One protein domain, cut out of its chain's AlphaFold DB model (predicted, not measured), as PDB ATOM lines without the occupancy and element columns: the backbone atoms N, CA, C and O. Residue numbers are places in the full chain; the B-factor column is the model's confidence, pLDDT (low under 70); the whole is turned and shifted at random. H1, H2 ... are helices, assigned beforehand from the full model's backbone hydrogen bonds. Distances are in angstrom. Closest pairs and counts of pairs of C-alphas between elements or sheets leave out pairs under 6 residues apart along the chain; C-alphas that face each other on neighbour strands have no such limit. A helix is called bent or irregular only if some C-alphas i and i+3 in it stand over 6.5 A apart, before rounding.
ATOM      1  N   PRO A  13     129.360 138.337  72.063       86.94
ATOM      2  CA  PRO A  13     128.729 138.580  73.363       86.94
ATOM      3  C   PRO A  13     127.523 137.662  73.616       86.94
ATOM      4  O   PRO A  13     127.333 137.191  74.734       86.94
ATOM      5  N   VAL A  14     126.750 137.336  72.575       88.06
ATOM      6  CA  VAL A  14     125.594 136.430  72.679       88.06
ATOM      7  C   VAL A  14     126.061 135.006  72.974       88.06
ATOM      8  O   VAL A  14     125.503 134.342  73.846       88.06
ATOM      9  N   THR A  15     127.131 134.546  72.317       87.81
ATOM     10  CA  THR A  15     127.723 133.230  72.606       87.81
ATOM     11  C   THR A  15     128.249 133.136  74.027       87.81
ATOM     12  O   THR A  15     128.054 132.109  74.669       87.81
ATOM     13  N   ALA A  16     128.890 134.201  74.521       87.44
ATOM     14  CA  ALA A  16     129.427 134.242  75.875       87.44
ATOM     15  C   ALA A  16     128.300 134.064  76.895       87.44
ATOM     16  O   ALA A  16     128.333 133.140  77.707       87.44
ATOM     17  N   PHE A  17     127.243 134.863  76.764       89.94
ATOM     18  CA  PHE A  17     126.069 134.788  77.625       89.94
ATOM     19  C   PHE A  17     125.422 133.393  77.616       89.94
ATOM     20  O   PHE A  17     125.265 132.765  78.664       89.94
ATOM     21  N   LEU A  18     125.146 132.846  76.424       89.81
ATOM     22  CA  LEU A  18     124.538 131.518  76.264       89.81
ATOM     23  C   LEU A  18     125.437 130.369  76.745       89.81
ATOM     24  O   LEU A  18     124.944 129.283  77.051       89.81
ATOM     25  N   SER A  19     126.751 130.581  76.810       86.88
ATOM     26  CA  SER A  19     127.701 129.573  77.283       86.88
ATOM     27  C   SER A  19     127.788 129.463  78.805       86.88
ATOM     28  O   SER A  19     128.222 128.417  79.300       86.88
ATOM     29  N   ILE A  20     127.370 130.503  79.535       90.88
ATOM     30  CA  ILE A  20     127.547 130.623  80.986       90.88
ATOM     31  C   ILE A  20     126.196 130.545  81.699       90.88
ATOM     32  O   ILE A  20     125.954 129.592  82.442       90.88
ATOM     33  N   GLU A  21     125.294 131.500  81.456       91.12
ATOM     34  CA  GLU A  21     124.090 131.662  82.281       91.12
ATOM     35  C   GLU A  21     123.146 130.453  82.257       91.12
ATOM     36  O   GLU A  21     122.810 129.944  83.335       91.12
ATOM     37  N   PRO A  22     122.753 129.910  81.084       91.69
ATOM     38  CA  PRO A  22     121.857 128.759  81.048       91.69
ATOM     39  C   PRO A  22     122.448 127.540  81.761       91.69
ATOM     40  O   PRO A  22     121.711 126.749  82.344       91.69
ATOM     41  N   LYS A  23     123.781 127.394  81.752       89.94
ATOM     42  CA  LYS A  23     124.467 126.264  82.388       89.94
ATOM     43  C   LYS A  23     124.460 126.370  83.906       89.94
ATOM     44  O   LYS A  23     124.231 125.368  84.575       89.94
ATOM     45  N   ILE A  24     124.666 127.570  84.444       91.56
ATOM     46  CA  ILE A  24     124.561 127.817  85.886       91.56
ATOM     47  C   ILE A  24     123.122 127.554  86.342       91.56
ATOM     48  O   ILE A  24     122.901 126.786  87.278       91.56
ATOM     49  N   SER A  25     122.146 128.138  85.639       92.38
ATOM     50  CA  SER A  25     120.722 128.011  85.968       92.38
ATOM     51  C   SER A  25     120.250 126.556  85.935       92.38
ATOM     52  O   SER A  25     119.642 126.071  86.893       92.38
ATOM     53  N   ILE A  26     120.585 125.813  84.874       91.06
ATOM     54  CA  ILE A  26     120.142 124.424  84.744       91.06
ATOM     55  C   ILE A  26     120.820 123.508  85.763       91.06
ATOM     56  O   ILE A  26     120.151 122.641  86.313       91.06
ATOM     57  N   SER A  27     122.102 123.721  86.077       87.88
ATOM     58  CA  SER A  27     122.795 122.933  87.099       87.88
ATOM     59  C   SER A  27     122.269 123.208  88.510       87.88
ATOM     60  O   SER A  27     122.131 122.271  89.292       87.88
ATOM     61  N   ALA A  28     121.920 124.459  88.831       89.12
ATOM     62  CA  ALA A  28     121.302 124.809  90.110       89.12
ATOM     63  C   ALA A  28     119.881 124.232  90.250       89.12
ATOM     64  O   ALA A  28     119.504 123.724  91.306       89.12
ATOM     65  N   ASN A  29     119.090 124.264  89.176       89.06
ATOM     66  CA  ASN A  29     117.775 123.625  89.173       89.06
ATOM     67  C   ASN A  29     117.890 122.101  89.267       89.06
ATOM     68  O   ASN A  29     117.122 121.481  89.997       89.06
ATOM     69  N   MET A  30     118.866 121.501  88.584       84.44
ATOM     70  CA  MET A  30     119.091 120.057  88.634       84.44
ATOM     71  C   MET A  30     119.465 119.597  90.044       84.44
ATOM     72  O   MET A  30     118.904 118.617  90.531       84.44
ATOM     73  N   SER A  31     120.352 120.323  90.736       84.00
ATOM     74  CA  SER A  31     120.703 119.989  92.118       84.00
ATOM     75  C   SER A  31     119.502 120.104  93.053       84.00
ATOM     76  O   SER A  31     119.263 119.198  93.851       84.00
ATOM     77  N   ARG A  32     118.677 121.148  92.898       85.81
ATOM     78  CA  ARG A  32     117.434 121.306  93.665       85.81
ATOM     79  C   ARG A  32     116.460 120.148  93.426       85.81
ATOM     80  O   ARG A  32     115.934 119.595  94.389       85.81
ATOM     81  N   VAL A  33     116.228 119.771  92.168       84.25
ATOM     82  CA  VAL A  33     115.310 118.675  91.817       84.25
ATOM     83  C   VAL A  33     115.822 117.337  92.345       84.25
ATOM     84  O   VAL A  33     115.039 116.589  92.919       84.25
ATOM     85  N   SER A  34     117.117 117.037  92.221       78.00
ATOM     86  CA  SER A  34     117.662 115.775  92.737       78.00
ATOM     87  C   SER A  34     117.559 115.659  94.256       78.00
ATOM     88  O   SER A  34     117.205 114.588  94.739       78.00
ATOM     89  N   ILE A  35     117.788 116.743  95.004       78.44
ATOM     90  CA  ILE A  35     117.666 116.727  96.470       78.44
ATOM     91  C   ILE A  35     116.207 116.523  96.906       78.44
ATOM     92  O   ILE A  35     115.953 115.764  97.836       78.44
ATOM     93  N   VAL A  36     115.251 117.191  96.250       78.62
ATOM     94  CA  VAL A  36     113.837 117.190  96.672       78.62
ATOM     95  C   VAL A  36     113.062 115.978  96.149       78.62
ATOM     96  O   VAL A  36     112.242 115.421  96.871       78.62
ATOM     97  N   ALA A  37     113.285 115.577  94.895       68.94
ATOM     98  CA  ALA A  37     112.428 114.621  94.191       68.94
ATOM     99  C   ALA A  37     113.059 113.236  93.980       68.94
ATOM    100  O   ALA A  37     112.342 112.299  93.636       68.94
ATOM    101  N   SER A  38     114.381 113.076  94.123       62.28
ATOM    102  CA  SER A  38     115.044 111.824  93.736       62.28
ATOM    103  C   SER A  38     116.268 111.495  94.592       62.28
ATOM    104  O   SER A  38     117.402 111.465  94.115       62.28
ATOM    105  N   TYR A  39     116.029 111.175  95.863       55.84
ATOM    106  CA  TYR A  39     117.013 110.471  96.687       55.84
ATOM    107  C   TYR A  39     117.016 108.981  96.288       55.84
ATOM    108  O   TYR A  39     116.160 108.215  96.722       55.84
ATOM    109  N   GLY A  40     117.941 108.577  95.406       58.91
ATOM    110  CA  GLY A  40     118.200 107.162  95.073       58.91
ATOM    111  C   GLY A  40     117.623 106.617  93.753       58.91
ATOM    112  O   GLY A  40     117.591 105.403  93.574       58.91
ATOM    113  N   GLY A  41     117.164 107.471  92.828       66.69
ATOM    114  CA  GLY A  41     116.632 107.048  91.519       66.69
ATOM    115  C   GLY A  41     117.694 106.711  90.453       66.69
ATOM    116  O   GLY A  41     118.891 106.754  90.709       66.69
ATOM    117  N   THR A  42     117.261 106.439  89.214       75.00
ATOM    118  CA  THR A  42     118.112 106.147  88.030       75.00
ATOM    119  C   THR A  42     118.853 107.366  87.456       75.00
ATOM    120  O   THR A  42     119.702 107.224  86.573       75.00
ATOM    121  N   LEU A  43     118.563 108.576  87.952       77.88
ATOM    122  CA  LEU A  43     119.160 109.829  87.476       77.88
ATOM    123  C   LEU A  43     120.699 109.851  87.556       77.88
ATOM    124  O   LEU A  43     121.319 110.191  86.547       77.88
ATOM    125  N   PRO A  44     121.350 109.462  88.672       81.12
ATOM    126  CA  PRO A  44     122.807 109.514  88.779       81.12
ATOM    127  C   PRO A  44     123.509 108.629  87.742       81.12
ATOM    128  O   PRO A  44     124.538 109.023  87.197       81.12
ATOM    129  N   GLN A  45     122.914 107.486  87.378       84.31
ATOM    130  CA  GLN A  45     123.451 106.578  86.359       84.31
ATOM    131  C   GLN A  45     123.414 107.196  84.952       84.31
ATOM    132  O   GLN A  45     124.369 107.062  84.184       84.31
ATOM    133  N   ILE A  46     122.344 107.928  84.620       86.88
ATOM    134  CA  ILE A  46     122.239 108.665  83.352       86.88
ATOM    135  C   ILE A  46     123.283 109.792  83.309       86.88
ATOM    136  O   ILE A  46     123.956 109.979  82.292       86.88
ATOM    137  N   PHE A  47     123.461 110.521  84.417       86.88
ATOM    138  CA  PHE A  47     124.477 111.573  84.516       86.88
ATOM    139  C   PHE A  47     125.899 111.035  84.423       86.88
ATOM    140  O   PHE A  47     126.731 111.660  83.768       86.88
ATOM    141  N   PHE A  48     126.166 109.872  85.012       89.31
ATOM    142  CA  PHE A  48     127.452 109.197  84.915       89.31
ATOM    143  C   PHE A  48     127.796 108.858  83.461       89.31
ATOM    144  O   PHE A  48     128.841 109.272  82.955       89.31
ATOM    145  N   PHE A  49     126.876 108.198  82.749       91.31
ATOM    146  CA  PHE A  49     127.070 107.866  81.336       91.31
ATOM    147  C   PHE A  49     127.260 109.122  80.474       91.31
ATOM    148  O   PHE A  49     128.162 109.188  79.637       91.31
ATOM    149  N   CYS A  50     126.443 110.155  80.707       91.00
ATOM    150  CA  CYS A  50     126.554 111.416  79.984       91.00
ATOM    151  C   CYS A  50     127.875 112.144  80.281       91.00
ATOM    152  O   CYS A  50     128.445 112.742  79.369       91.00
ATOM    153  N   SER A  51     128.378 112.081  81.518       91.94
ATOM    154  CA  SER A  51     129.660 112.681  81.890       91.94
ATOM    155  C   SER A  51     130.811 112.034  81.123       91.94
ATOM    156  O   SER A  51     131.541 112.738  80.425       91.94
ATOM    157  N   ILE A  52     130.890 110.699  81.138       93.50
ATOM    158  CA  ILE A  52     131.919 109.945  80.405       93.50
ATOM    159  C   ILE A  52     131.860 110.269  78.913       93.50
ATOM    160  O   ILE A  52     132.874 110.611  78.306       93.50
ATOM    161  N   ALA A  53     130.663 110.228  78.321       93.38
ATOM    162  CA  ALA A  53     130.489 110.566  76.914       93.38
ATOM    163  C   ALA A  53     130.966 111.998  76.611       93.38
ATOM    164  O   ALA A  53     131.631 112.221  75.604       93.38
ATOM    165  N   SER A  54     130.678 112.964  77.487       92.25
ATOM    166  CA  SER A  54     131.079 114.368  77.330       92.25
ATOM    167  C   SER A  54     132.594 114.569  77.469       92.25
ATOM    168  O   SER A  54     133.177 115.319  76.686       92.25
ATOM    169  N   MET A  55     133.233 113.882  78.423       92.81
ATOM    170  CA  MET A  55     134.684 113.913  78.654       92.81
ATOM    171  C   MET A  55     135.473 113.277  77.507       92.81
ATOM    172  O   MET A  55     136.603 113.675  77.261       92.81
ATOM    173  N   ILE A  56     134.882 112.322  76.783       93.06
ATOM    174  CA  ILE A  56     135.504 111.697  75.609       93.06
ATOM    175  C   ILE A  56     135.230 112.524  74.345       93.06
ATOM    176  O   ILE A  56     136.150 112.867  73.602       93.06
ATOM    177  N   LEU A  57     133.966 112.881  74.097       90.19
ATOM    178  CA  LEU A  57     133.561 113.587  72.877       90.19
ATOM    179  C   LEU A  57     134.094 115.019  72.816       90.19
ATOM    180  O   LEU A  57     134.368 115.505  71.722       90.19
ATOM    181  N   GLY A  58     134.228 115.707  73.953       88.94
ATOM    182  CA  GLY A  58     134.725 117.082  74.012       88.94
ATOM    183  C   GLY A  58     136.145 117.216  73.447       88.94
ATOM    184  O   GLY A  58     136.309 117.867  72.413       88.94
ATOM    185  N   PRO A  59     137.158 116.579  74.061       88.75
ATOM    186  CA  PRO A  59     138.549 116.659  73.618       88.75
ATOM    187  C   PRO A  59     138.761 116.106  72.206       88.75
ATOM    188  O   PRO A  59     139.375 116.778  71.379       88.75
ATOM    189  N   LEU A  60     138.194 114.935  71.885       90.00
ATOM    190  CA  LEU A  60     138.349 114.328  70.558       90.00
ATOM    191  C   LEU A  60     137.794 115.230  69.450       90.00
ATOM    192  O   LEU A  60     138.429 115.412  68.411       90.00
ATOM    193  N   ALA A  61     136.628 115.838  69.674       87.94
ATOM    194  CA  ALA A  61     136.049 116.745  68.697       87.94
ATOM    195  C   ALA A  61     136.769 118.100  68.651       87.94
ATOM    196  O   ALA A  61     136.795 118.710  67.583       87.94
ATOM    197  N   ALA A  62     137.363 118.562  69.761       86.75
ATOM    198  CA  ALA A  62     138.169 119.784  69.809       86.75
ATOM    199  C   ALA A  62     139.467 119.651  68.996       86.75
ATOM    200  O   ALA A  62     139.816 120.582  68.272       86.75
ATOM    201  N   MET A  63     140.131 118.490  69.053       87.81
ATOM    202  CA  MET A  63     141.376 118.217  68.318       87.81
ATOM    203  C   MET A  63     141.220 118.335  66.797       87.81
ATOM    204  O   MET A  63     142.158 118.719  66.107       87.81
ATOM    205  N   ALA A  64     140.034 118.032  66.264       87.44
ATOM    206  CA  ALA A  64     139.757 118.100  64.831       87.44
ATOM    207  C   ALA A  64     139.420 119.519  64.321       87.44
ATOM    208  O   ALA A  64     139.190 119.705  63.125       87.44
ATOM    209  N   GLN A  65     139.335 120.528  65.199       87.25
ATOM    210  CA  GLN A  65     138.896 121.872  64.811       87.25
ATOM    211  C   GLN A  65     140.047 122.764  64.351       87.25
ATOM    212  O   GLN A  65     141.117 122.786  64.942       87.25
ATOM    213  N   THR A  66     139.782 123.592  63.338       84.88
ATOM    214  CA  THR A  66     140.762 124.532  62.760       84.88
ATOM    215  C   THR A  66     140.475 126.001  63.078       84.88
ATOM    216  O   THR A  66     141.380 126.837  63.061       84.88
ATOM    217  N   LYS A  67     139.213 126.342  63.359       83.38
ATOM    218  CA  LYS A  67     138.759 127.709  63.665       83.38
ATOM    219  C   LYS A  67     138.795 127.948  65.164       83.38
ATOM    220  O   LYS A  67     138.254 127.127  65.886       83.38
ATOM    221  N   VAL A  68     139.282 129.100  65.627       79.62
ATOM    222  CA  VAL A  68     139.518 129.389  67.064       79.62
ATOM    223  C   VAL A  68     138.261 129.286  67.946       79.62
ATOM    224  O   VAL A  68     138.344 128.883  69.101       79.62
ATOM    225  N   LYS A  69     137.066 129.587  67.417       80.19
ATOM    226  CA  LYS A  69     135.810 129.522  68.195       80.19
ATOM    227  C   LYS A  69     135.289 128.104  68.446       80.19
ATOM    228  O   LYS A  69     134.643 127.854  69.459       80.19
ATOM    229  N   ARG A  70     135.524 127.177  67.516       83.81
ATOM    230  CA  ARG A  70     135.006 125.807  67.612       83.81
ATOM    231  C   ARG A  70     135.631 124.979  68.747       83.81
ATOM    232  O   ARG A  70     134.861 124.334  69.456       83.81
ATOM    233  N   PRO A  71     136.957 124.993  68.995       85.56
ATOM    234  CA  PRO A  71     137.534 124.265  70.116       85.56
ATOM    235  C   PRO A  71     137.062 124.827  71.459       85.56
ATOM    236  O   PRO A  71     136.901 124.046  72.387       85.56
ATOM    237  N   LEU A  72     136.729 126.122  71.567       86.44
ATOM    238  CA  LEU A  72     136.105 126.679  72.779       86.44
ATOM    239  C   LEU A  72     134.727 126.058  73.048       86.44
ATOM    240  O   LEU A  72     134.426 125.683  74.178       86.44
ATOM    241  N   ALA A  73     133.909 125.880  72.006       86.62
ATOM    242  CA  ALA A  73     132.617 125.208  72.132       86.62
ATOM    243  C   ALA A  73     132.779 123.742  72.572       86.62
ATOM    244  O   ALA A  73     132.064 123.273  73.456       86.62
ATOM    245  N   HIS A  74     133.747 123.021  72.002       89.19
ATOM    246  CA  HIS A  74     134.013 121.628  72.366       89.19
ATOM    247  C   HIS A  74     134.641 121.474  73.761       89.19
ATOM    248  O   HIS A  74     134.235 120.584  74.509       89.19
ATOM    249  N   SER A  75     135.529 122.382  74.164       90.00
ATOM    250  CA  SER A  75     136.097 122.434  75.522       90.00
ATOM    251  C   SER A  75     135.012 122.713  76.559       90.00
ATOM    252  O   SER A  75     134.960 122.084  77.610       90.00
ATOM    253  N   SER A  76     134.067 123.588  76.217       89.19
ATOM    254  CA  SER A  76     132.883 123.886  77.017       89.19
ATOM    255  C   SER A  76     131.936 122.682  77.166       89.19
ATOM    256  O   SER A  76     131.285 122.534  78.199       89.19
ATOM    257  N   ILE A  77     131.859 121.791  76.169       89.81
ATOM    258  CA  ILE A  77     131.148 120.505  76.284       89.81
ATOM    259  C   ILE A  77     131.922 119.554  77.211       89.81
ATOM    260  O   ILE A  77     131.318 118.960  78.105       89.81
ATOM    261  N   GLY A  78     133.244 119.451  77.055       91.38
ATOM    262  CA  GLY A  78     134.104 118.627  77.915       91.38
ATOM    263  C   GLY A  78     134.020 119.017  79.395       91.38
ATOM    264  O   GLY A  78     133.722 118.171  80.235       91.38
ATOM    265  N   HIS A  79     134.151 120.312  79.704       91.50
ATOM    266  CA  HIS A  79     134.083 120.849  81.073       91.50
ATOM    267  C   HIS A  79     132.756 120.587  81.776       91.50
ATOM    268  O   HIS A  79     132.719 120.248  82.955       91.50
ATOM    269  N   VAL A  80     131.646 120.664  81.044       90.62
ATOM    270  CA  VAL A  80     130.333 120.308  81.599       90.62
ATOM    271  C   VAL A  80     130.232 118.804  81.889       90.62
ATOM    272  O   VAL A  80     129.421 118.397  82.718       90.62
ATOM    273  N   GLY A  81     131.040 117.966  81.234       90.69
ATOM    274  CA  GLY A  81     131.280 116.581  81.647       90.69
ATOM    275  C   GLY A  81     131.912 116.529  83.034       90.69
ATOM    276  O   GLY A  81     131.261 116.060  83.963       90.69
ATOM    277  N   TYR A  82     133.096 117.131  83.203       91.19
ATOM    278  CA  TYR A  82     133.821 117.159  84.484       91.19
ATOM    279  C   TYR A  82     132.949 117.619  85.660       91.19
ATOM    280  O   TYR A  82     132.890 116.945  86.689       91.19
ATOM    281  N   ILE A  83     132.186 118.699  85.475       91.75
ATOM    282  CA  ILE A  83     131.246 119.217  86.480       91.75
ATOM    283  C   ILE A  83     130.160 118.186  86.840       91.75
ATOM    284  O   ILE A  83     129.818 118.016  88.010       91.75
ATOM    285  N   ARG A  84     129.599 117.481  85.849       88.44
ATOM    286  CA  ARG A  84     128.522 116.496  86.066       88.44
ATOM    287  C   ARG A  84     129.002 115.205  86.720       88.44
ATOM    288  O   ARG A  84     128.200 114.525  87.353       88.44
ATOM    289  N   THR A  85     130.284 114.873  86.621       88.94
ATOM    290  CA  THR A  85     130.871 113.724  87.330       88.94
ATOM    291  C   THR A  85     130.711 113.860  88.842       88.94
ATOM    292  O   THR A  85     130.246 112.918  89.477       88.94
ATOM    293  N   GLY A  86     130.968 115.046  89.408       84.31
ATOM    294  CA  GLY A  86     130.754 115.306  90.837       84.31
ATOM    295  C   GLY A  86     129.295 115.116  91.267       84.31
ATOM    296  O   GLY A  86     129.011 114.567  92.328       84.31
ATOM    297  N   PHE A  87     128.350 115.466  90.392       84.25
ATOM    298  CA  PHE A  87     126.923 115.266  90.641       84.25
ATOM    299  C   PHE A  87     126.500 113.794  90.678       84.25
ATOM    300  O   PHE A  87     125.577 113.433  91.406       84.25
ATOM    301  N   SER A  88     127.169 112.935  89.905       84.81
ATOM    302  CA  SER A  88     126.785 111.525  89.763       84.81
ATOM    303  C   SER A  88     126.924 110.704  91.050       84.81
ATOM    304  O   SER A  88     126.288 109.662  91.177       84.81
ATOM    305  N   CYS A  89     127.704 111.176  92.025       80.12
ATOM    306  CA  CYS A  89     127.896 110.487  93.299       80.12
ATOM    307  C   CYS A  89     126.722 110.666  94.275       80.12
ATOM    308  O   CYS A  89     126.585 109.874  95.201       80.12
ATOM    309  N   GLY A  90     125.886 111.700  94.107       79.50
ATOM    310  CA  GLY A  90     124.759 111.972  95.011       79.50
ATOM    311  C   GLY A  90     125.151 112.315  96.458       79.50
ATOM    312  O   GLY A  90     124.294 112.315  97.338       79.50
ATOM    313  N   THR A  91     126.428 112.603  96.722       85.31
ATOM    314  CA  THR A  91     126.944 112.979  98.044       85.31
ATOM    315  C   THR A  91     127.001 114.499  98.212       85.31
ATOM    316  O   THR A  91     127.010 115.255  97.237       85.31
ATOM    317  N   ILE A  92     127.087 114.962  99.463       85.88
ATOM    318  CA  ILE A  92     127.263 116.389  99.788       85.88
ATOM    319  C   ILE A  92     128.555 116.929  99.154       85.88
ATOM    320  O   ILE A  92     128.541 117.993  98.535       85.88
ATOM    321  N   GLU A  93     129.642 116.157  99.228       89.06
ATOM    322  CA  GLU A  93     130.924 116.485  98.592       89.06
ATOM    323  C   GLU A  93     130.798 116.594  97.066       89.06
ATOM    324  O   GLU A  93     131.348 117.507  96.450       89.06
ATOM    325  N   GLY A  94     130.001 115.715  96.450       88.19
ATOM    326  CA  GLY A  94     129.696 115.762  95.023       88.19
ATOM    327  C   GLY A  94     129.012 117.068  94.612       88.19
ATOM    328  O   GLY A  94     129.435 117.725  93.658       88.19
ATOM    329  N   ILE A  95     128.009 117.511  95.373       87.25
ATOM    330  CA  ILE A  95     127.316 118.788  95.132       87.25
ATOM    331  C   ILE A  95     128.266 119.976  95.334       87.25
ATOM    332  O   ILE A  95     128.272 120.901  94.520       87.25
ATOM    333  N   GLN A  96     129.100 119.943  96.376       90.50
ATOM    334  CA  GLN A  96     130.109 120.974  96.616       90.50
ATOM    335  C   GLN A  96     131.094 121.076  95.441       90.50
ATOM    336  O   GLN A  96     131.355 122.177  94.953       90.50
ATOM    337  N   SER A  97     131.584 119.939  94.935       92.19
ATOM    338  CA  SER A  97     132.481 119.904  93.774       92.19
ATOM    339  C   SER A  97     131.825 120.464  92.506       92.19
ATOM    340  O   SER A  97     132.470 121.193  91.754       92.19
ATOM    341  N   LEU A  98     130.526 120.211  92.301       91.62
ATOM    342  CA  LEU A  98     129.767 120.762  91.179       91.62
ATOM    343  C   LEU A  98     129.674 122.290  91.258       91.62
ATOM    344  O   LEU A  98     129.874 122.963  90.247       91.62
ATOM    345  N   LEU A  99     129.388 122.847  92.439       91.38
ATOM    346  CA  LEU A  99     129.270 124.297  92.628       91.38
ATOM    347  C   LEU A  99     130.609 125.002  92.397       91.38
ATOM    348  O   LEU A  99     130.664 125.995  91.671       91.38
ATOM    349  N   ILE A 100     131.687 124.449  92.960       93.56
ATOM    350  CA  ILE A 100     133.047 124.953  92.750       93.56
ATOM    351  C   ILE A 100     133.408 124.862  91.263       93.56
ATOM    352  O   ILE A 100     133.830 125.851  90.670       93.56
ATOM    353  N   GLY A 101     133.173 123.712  90.627       92.69
ATOM    354  CA  GLY A 101     133.470 123.501  89.211       92.69
ATOM    355  C   GLY A 101     132.736 124.478  88.291       92.69
ATOM    356  O   GLY A 101     133.342 125.027  87.375       92.69
ATOM    357  N   ILE A 102     131.456 124.762  88.558       93.44
ATOM    358  CA  ILE A 102     130.675 125.751  87.798       93.44
ATOM    359  C   ILE A 102     131.231 127.159  87.969       93.44
ATOM    360  O   ILE A 102     131.313 127.893  86.986       93.44
ATOM    361  N   PHE A 103     131.606 127.541  89.188       93.19
ATOM    362  CA  PHE A 103     132.154 128.865  89.461       93.19
ATOM    363  C   PHE A 103     133.477 129.095  88.718       93.19
ATOM    364  O   PHE A 103     133.655 130.122  88.055       93.19
ATOM    365  N   ILE A 104     134.382 128.114  88.772       93.81
ATOM    366  CA  ILE A 104     135.664 128.192  88.070       93.81
ATOM    367  C   ILE A 104     135.422 128.177  86.551       93.81
ATOM    368  O   ILE A 104     135.939 129.042  85.847       93.81
ATOM    369  N   TYR A 105     134.566 127.284  86.043       93.06
ATOM    370  CA  TYR A 105     134.199 127.246  84.622       93.06
ATOM    371  C   TYR A 105     133.615 128.577  84.133       93.06
ATOM    372  O   TYR A 105     133.992 129.053  83.062       93.06
ATOM    373  N   ALA A 106     132.709 129.196  84.895       92.12
ATOM    374  CA  ALA A 106     132.124 130.484  84.537       92.12
ATOM    375  C   ALA A 106     133.210 131.563  84.440       92.12
ATOM    376  O   ALA A 106     133.273 132.267  83.435       92.12
ATOM    377  N   SER A 107     134.109 131.622  85.425       92.75
ATOM    378  CA  SER A 107     135.227 132.571  85.455       92.75
ATOM    379  C   SER A 107     136.163 132.392  84.251       92.75
ATOM    380  O   SER A 107     136.438 133.355  83.538       92.75
ATOM    381  N   MET A 108     136.571 131.152  83.951       92.94
ATOM    382  CA  MET A 108     137.397 130.838  82.777       92.94
ATOM    383  C   MET A 108     136.707 131.197  81.458       92.94
ATOM    384  O   MET A 108     137.336 131.695  80.526       92.94
ATOM    385  N   THR A 109     135.402 130.931  81.365       91.38
ATOM    386  CA  THR A 109     134.626 131.162  80.142       91.38
ATOM    387  C   THR A 109     134.442 132.650  79.880       91.38
ATOM    388  O   THR A 109     134.565 133.081  78.735       91.38
ATOM    389  N   ILE A 110     134.222 133.452  80.926       91.12
ATOM    390  CA  ILE A 110     134.207 134.917  80.821       91.12
ATOM    391  C   ILE A 110     135.549 135.417  80.282       91.12
ATOM    392  O   ILE A 110     135.555 136.208  79.341       91.12
ATOM    393  N   ASP A 111     136.667 134.916  80.812       90.44
ATOM    394  CA  ASP A 111     138.000 135.346  80.383       90.44
ATOM    395  C   ASP A 111     138.288 134.957  78.920       90.44
ATOM    396  O   ASP A 111     138.660 135.792  78.093       90.44
ATOM    397  N   ALA A 112     137.974 133.717  78.528       88.62
ATOM    398  CA  ALA A 112     138.104 133.278  77.139       88.62
ATOM    399  C   ALA A 112     137.261 134.132  76.173       88.62
ATOM    400  O   ALA A 112     137.744 134.548  75.115       88.62
ATOM    401  N   PHE A 113     136.013 134.445  76.530       87.44
ATOM    402  CA  PHE A 113     135.150 135.294  75.704       87.44
ATOM    403  C   PHE A 113     135.468 136.792  75.793       87.44
ATOM    404  O   PHE A 113     135.013 137.531  74.919       87.44
ATOM    405  N   ALA A 114     136.268 137.246  76.757       87.88
ATOM    406  CA  ALA A 114     136.836 138.593  76.767       87.88
ATOM    407  C   ALA A 114     138.004 138.716  75.770       87.88
ATOM    408  O   ALA A 114     138.124 139.722  75.066       87.88
ATOM    409  N   ILE A 115     138.819 137.665  75.635       86.12
ATOM    410  CA  ILE A 115     139.995 137.649  74.750       86.12
ATOM    411  C   ILE A 115     139.605 137.447  73.275       86.12
ATOM    412  O   ILE A 115     140.159 138.091  72.381       86.12
ATOM    413  N   VAL A 116     138.621 136.589  72.980       83.75
ATOM    414  CA  VAL A 116     138.218 136.258  71.595       83.75
ATOM    415  C   VAL A 116     137.820 137.486  70.743       83.75
ATOM    416  O   VAL A 116     138.252 137.569  69.588       83.75
ATOM    417  N   PRO A 117     137.029 138.461  71.234       79.75
ATOM    418  CA  PRO A 117     136.735 139.695  70.506       79.75
ATOM    419  C   PRO A 117     137.976 140.550  70.230       79.75
ATOM    420  O   PRO A 117     138.081 141.107  69.136       79.75
ATOM    421  N   ALA A 118     138.924 140.616  71.172       79.38
ATOM    422  CA  ALA A 118     140.176 141.354  70.995       79.38
ATOM    423  C   ALA A 118     141.020 140.753  69.855       79.38
ATOM    424  O   ALA A 118     141.535 141.477  69.006       79.38
ATOM    425  N   LEU A 119     141.056 139.420  69.744       75.06
ATOM    426  CA  LEU A 119     141.724 138.710  68.643       75.06
ATOM    427  C   LEU A 119     141.034 138.908  67.283       75.06
ATOM    428  O   LEU A 119     141.671 138.863  66.225       75.06
ATOM    429  N   ARG A 120     139.722 139.164  67.286       69.44
ATOM    430  CA  ARG A 120     138.950 139.387  66.058       69.44
ATOM    431  C   ARG A 120     139.298 140.718  65.388       69.44
ATOM    432  O   ARG A 120     139.255 140.784  64.159       69.44
ATOM    433  N   GLN A 121     139.682 141.743  66.157       64.38
ATOM    434  CA  GLN A 121     140.182 143.011  65.602       64.38
ATOM    435  C   GLN A 121     141.454 142.795  64.767       64.38
ATOM    436  O   GLN A 121     141.619 143.418  63.723       64.38
ATOM    437  N   THR A 122     142.288 141.823  65.148       61.88
ATOM    438  CA  THR A 122     143.502 141.422  64.418       61.88
ATOM    439  C   THR A 122     143.265 140.418  63.276       61.88
ATOM    440  O   THR A 122     144.218 139.866  62.740       61.88
ATOM    441  N   ARG A 123     142.007 140.167  62.871       66.12
ATOM    442  CA  ARG A 123     141.598 139.233  61.789       66.12
ATOM    443  C   ARG A 123     141.971 137.753  61.988       66.12
ATOM    444  O   ARG A 123     141.751 136.962  61.073       66.12
ATOM    445  N   VAL A 124     142.409 137.363  63.183       67.62
ATOM    446  CA  VAL A 124     142.708 135.973  63.562       67.62
ATOM    447  C   VAL A 124     141.406 135.164  63.548       67.62
ATOM    448  O   VAL A 124     140.487 135.431  64.327       67.62
ATOM    449  N   LYS A 125     141.292 134.194  62.635       73.88
ATOM    450  CA  LYS A 125     140.125 133.292  62.544       73.88
ATOM    451  C   LYS A 125     140.516 131.833  62.735       73.88
ATOM    452  O   LYS A 125     139.721 131.055  63.277       73.88
ATOM    453  N   TYR A 126     141.717 131.473  62.304       82.19
ATOM    454  CA  TYR A 126     142.240 130.118  62.368       82.19
ATOM    455  C   TYR A 126     143.263 129.976  63.486       82.19
ATOM    456  O   TYR A 126     143.897 130.944  63.897       82.19
ATOM    457  N   ILE A 127     143.436 128.746  63.966       81.62
ATOM    458  CA  ILE A 127     144.444 128.437  64.984       81.62
ATOM    459  C   ILE A 127     145.857 128.756  64.464       81.62
ATOM    460  O   ILE A 127     146.698 129.217  65.227       81.62
ATOM    461  N   ALA A 128     146.096 128.608  63.156       81.88
ATOM    462  CA  ALA A 128     147.365 128.963  62.520       81.88
ATOM    463  C   ALA A 128     147.726 130.455  62.670       81.88
ATOM    464  O   ALA A 128     148.897 130.795  62.827       81.88
ATOM    465  N   ASP A 129     146.725 131.339  62.696       81.19
ATOM    466  CA  ASP A 129     146.923 132.790  62.796       81.19
ATOM    467  C   ASP A 129     147.397 133.211  64.203       81.19
ATOM    468  O   ASP A 129     147.972 134.287  64.376       81.19
ATOM    469  N   LEU A 130     147.196 132.362  65.222       79.44
ATOM    470  CA  LEU A 130     147.635 132.619  66.601       79.44
ATOM    471  C   LEU A 130     149.163 132.561  66.756       79.44
ATOM    472  O   LEU A 130     149.691 133.124  67.712       79.44
ATOM    473  N   GLY A 131     149.890 131.934  65.822       79.31
ATOM    474  CA  GLY A 131     151.343 131.747  65.931       79.31
ATOM    475  C   GLY A 131     152.144 133.055  65.980       79.31
ATOM    476  O   GLY A 131     153.197 133.118  66.613       79.31
ATOM    477  N   ALA A 132     151.637 134.127  65.362       79.75
ATOM    478  CA  ALA A 132     152.278 135.443  65.377       79.75
ATOM    479  C   ALA A 132     151.847 136.326  66.563       79.75
ATOM    480  O   ALA A 132     152.460 137.370  66.809       79.75
ATOM    481  N   LEU A 133     150.826 135.914  67.325       81.81
ATOM    482  CA  LEU A 133     150.227 136.732  68.378       81.81
ATOM    483  C   LEU A 133     151.236 137.087  69.475       81.81
ATOM    484  O   LEU A 133     151.280 138.234  69.910       81.81
ATOM    485  N   ALA A 134     152.104 136.142  69.846       85.00
ATOM    486  CA  ALA A 134     153.144 136.357  70.852       85.00
ATOM    487  C   ALA A 134     154.126 137.483  70.484       85.00
ATOM    488  O   ALA A 134     154.653 138.148  71.371       85.00
ATOM    489  N   LYS A 135     154.353 137.720  69.184       83.38
ATOM    490  CA  LYS A 135     155.239 138.787  68.695       83.38
ATOM    491  C   LYS A 135     154.514 140.124  68.547       83.38
ATOM    492  O   LYS A 135     155.123 141.163  68.765       83.38
ATOM    493  N   MET A 136     153.239 140.103  68.157       82.88
ATOM    494  CA  MET A 136     152.457 141.321  67.924       82.88
ATOM    495  C   MET A 136     151.903 141.936  69.209       82.88
ATOM    496  O   MET A 136     151.937 143.150  69.373       82.88
ATOM    497  N   ASN A 137     151.362 141.107  70.100       84.62
ATOM    498  CA  ASN A 137     150.796 141.527  71.375       84.62
ATOM    499  C   ASN A 137     151.120 140.465  72.439       84.62
ATOM    500  O   ASN A 137     150.330 139.543  72.663       84.62
ATOM    501  N   PRO A 138     152.273 140.578  73.123       85.12
ATOM    502  CA  PRO A 138     152.713 139.563  74.079       85.12
ATOM    503  C   PRO A 138     151.753 139.431  75.268       85.12
ATOM    504  O   PRO A 138     151.553 138.332  75.773       85.12
ATOM    505  N   ILE A 139     151.101 140.526  75.674       87.75
ATOM    506  CA  ILE A 139     150.163 140.535  76.804       87.75
ATOM    507  C   ILE A 139     148.921 139.691  76.487       87.75
ATOM    508  O   ILE A 139     148.543 138.849  77.296       87.75
ATOM    509  N   SER A 140     148.314 139.857  75.304       84.06
ATOM    510  CA  SER A 140     147.132 139.065  74.928       84.06
ATOM    511  C   SER A 140     147.476 137.602  74.648       84.06
ATOM    512  O   SER A 140     146.662 136.721  74.907       84.06
ATOM    513  N   ALA A 141     148.687 137.324  74.159       87.12
ATOM    514  CA  ALA A 141     149.180 135.961  74.026       87.12
ATOM    515  C   ALA A 141     149.372 135.287  75.395       87.12
ATOM    516  O   ALA A 141     148.979 134.133  75.560       87.12
ATOM    517  N   MET A 142     149.920 136.003  76.385       89.19
ATOM    518  CA  MET A 142     150.066 135.489  77.749       89.19
ATOM    519  C   MET A 142     148.708 135.207  78.389       89.19
ATOM    520  O   MET A 142     148.496 134.095  78.866       89.19
ATOM    521  N   THR A 143     147.756 136.143  78.345       89.81
ATOM    522  CA  THR A 143     146.414 135.908  78.909       89.81
ATOM    523  C   THR A 143     145.683 134.774  78.189       89.81
ATOM    524  O   THR A 143     145.067 133.925  78.834       89.81
ATOM    525  N   PHE A 144     145.819 134.668  76.863       87.88
ATOM    526  CA  PHE A 144     145.274 133.536  76.108       87.88
ATOM    527  C   PHE A 144     145.926 132.200  76.502       87.88
ATOM    528  O   PHE A 144     145.249 131.182  76.606       87.88
ATOM    529  N   SER A 145     147.233 132.180  76.768       89.62
ATOM    530  CA  SER A 145     147.909 130.964  77.227       89.62
ATOM    531  C   SER A 145     147.464 130.549  78.630       89.62
ATOM    532  O   SER A 145     147.178 129.375  78.848       89.62
ATOM    533  N   ILE A 146     147.319 131.507  79.551       92.31
ATOM    534  CA  ILE A 146     146.864 131.263  80.926       92.31
ATOM    535  C   ILE A 146     145.429 130.730  80.916       92.31
ATOM    536  O   ILE A 146     145.142 129.746  81.591       92.31
ATOM    537  N   THR A 147     144.542 131.315  80.104       91.50
ATOM    538  CA  THR A 147     143.167 130.811  79.955       91.50
ATOM    539  C   THR A 147     143.127 129.404  79.391       91.50
ATOM    540  O   THR A 147     142.473 128.545  79.973       91.50
ATOM    541  N   MET A 148     143.833 129.135  78.290       90.19
ATOM    542  CA  MET A 148     143.850 127.794  77.699       90.19
ATOM    543  C   MET A 148     144.460 126.757  78.649       90.19
ATOM    544  O   MET A 148     143.974 125.632  78.694       90.19
ATOM    545  N   PHE A 149     145.470 127.132  79.439       91.69
ATOM    546  CA  PHE A 149     146.050 126.253  80.452       91.69
ATOM    547  C   PHE A 149     145.098 126.022  81.629       91.69
ATOM    548  O   PHE A 149     145.034 124.920  82.149       91.69
ATOM    549  N   SER A 150     144.304 127.025  82.010       90.69
ATOM    550  CA  SER A 150     143.243 126.852  83.005       90.69
ATOM    551  C   SER A 150     142.131 125.910  82.524       90.69
ATOM    552  O   SER A 150     141.460 125.300  83.352       90.69
ATOM    553  N   TYR A 151     141.912 125.815  81.207       86.00
ATOM    554  CA  TYR A 151     140.954 124.889  80.597       86.00
ATOM    555  C   TYR A 151     141.470 123.448  80.486       86.00
ATOM    556  O   TYR A 151     140.639 122.555  80.288       86.00
ATOM    557  N   ALA A 152     142.788 123.238  80.536       84.12
ATOM    558  CA  ALA A 152     143.426 121.930  80.403       84.12
ATOM    559  C   ALA A 152     143.283 121.109  81.691       84.12
ATOM    560  O   ALA A 152     142.978 119.901  81.557       84.12
TER     561      ALA A 152
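This is residues 13 to 152 of the 152 residues of the protein "Proton_antipo_M domain-containing protein" of Aegilops tauschii subsp. strangulata (UniProt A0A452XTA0). Long helices run lengthwise in a rod: H4 has H1 along one side and the shorter H6 along part of its other side, while H3 packs on H4 and H2 packs on H3, so that H2, H3 and H4 make a row folded back and forth. Short H5 sits at one end of the rod, joined to H6 in a corner, and the link from H1 to H2 lies at the other end. The printed part has 140 residues with six named helices, H1 to H6 in chain order, and no named strand; its class is all helix. It is only just compact, close to loose, with a radius of gyration of the C-alphas of 17.0 A, and its C-alphas span 55 by 24 by 24 A.

H1, residues 13 to 37, begins at C-alpha 13 at (128.729, 138.580, 73.363) and is 35.7 A long from first to last C-alpha. It is irregular, but only just: C-alphas 19 and 22 are 7.0 A apart. H2, residues 43 to 63, is 30.5 A long; it is neither bent nor irregular, but only just, with C-alphas 56 and 59 being 6.2 A apart. H3, residues 69 to 88, is 29.5 A long. H4, residues 92 to 121, is the longest helix at 45.2 A, from C-alpha 92 at (127.263, 116.389, 99.788) to C-alpha 121 at (140.182, 143.011, 65.602). It is neither bent nor irregular, but only just: C-alphas 114 and 117 are 6.4 A apart. H5, residues 127 to 136, is 15.5 A long and only just irregular, with C-alphas 131 and 134 being 7.0 A apart. H6, residues 138 to 151, is 19.9 A long and ends at C-alpha 151 at (140.954, 124.889, 80.597).

H1, H3 and H4 form a bundle, a set of helices running lengthwise together. H1 touches H4 at a shallow tilt of 8 degrees, opposite ways; their closest C-alphas, those of Ile 20 and Ala 106, are 5.8 A apart. H1 and H3 are close but not clearly touching, with the closest C-alphas, those of Ser 19 and Ser 76, 7.7 A apart. H3 and H4 touch as a helical hairpin, opposite ways at a shallow tilt of 7 degrees; their closest C-alphas, those of Gly 86 and Gly 94, are 4.3 A apart. H2 and H3 form another helical hairpin at a shallow tilt of 25 degrees; their closest C-alphas, those of Ser 51 and Gly 81, are 4.2 A apart. H2 is apart from H4, and only just apart from H1, at 8.1 A. H4 is the hub, touching H1, H3 and H6. It touches H6 with residues 108 to 115 alone, opposite ways at a shallow tilt of 28 degrees; the closest C-alphas, those of Ala 112 and Thr 147, are 6.3 A apart. H5 and H6 touch only at the corner by their link, at a steep tilt of 45 degrees; their closest C-alphas, those of Ala 134 and Ala 141, are 5.1 A apart. Each O i to N i+4 pair is within hydrogen-bond range in H6, against 19 of 21 in H1, 16 of 17 in H2, 14 of 16 in H3, 24 of 26 in H4 and 1 of 6 in H5, where 5 of 7 O i to N i+3 pairs are within range.

The two C-alphas farthest apart, those of Gly 40 and Met 136, are 55.5 A from each other. The printed part has no cut and ends at residue 152, the chain's last residue. The five links between the helices are tight, and no link is long. The mean pLDDT of the printed part is 85.6; it is under 70 at residues 37 to 41, of which 37 belongs to H1, and at residues 120 to 124, of which 120 and 121 belong to H4.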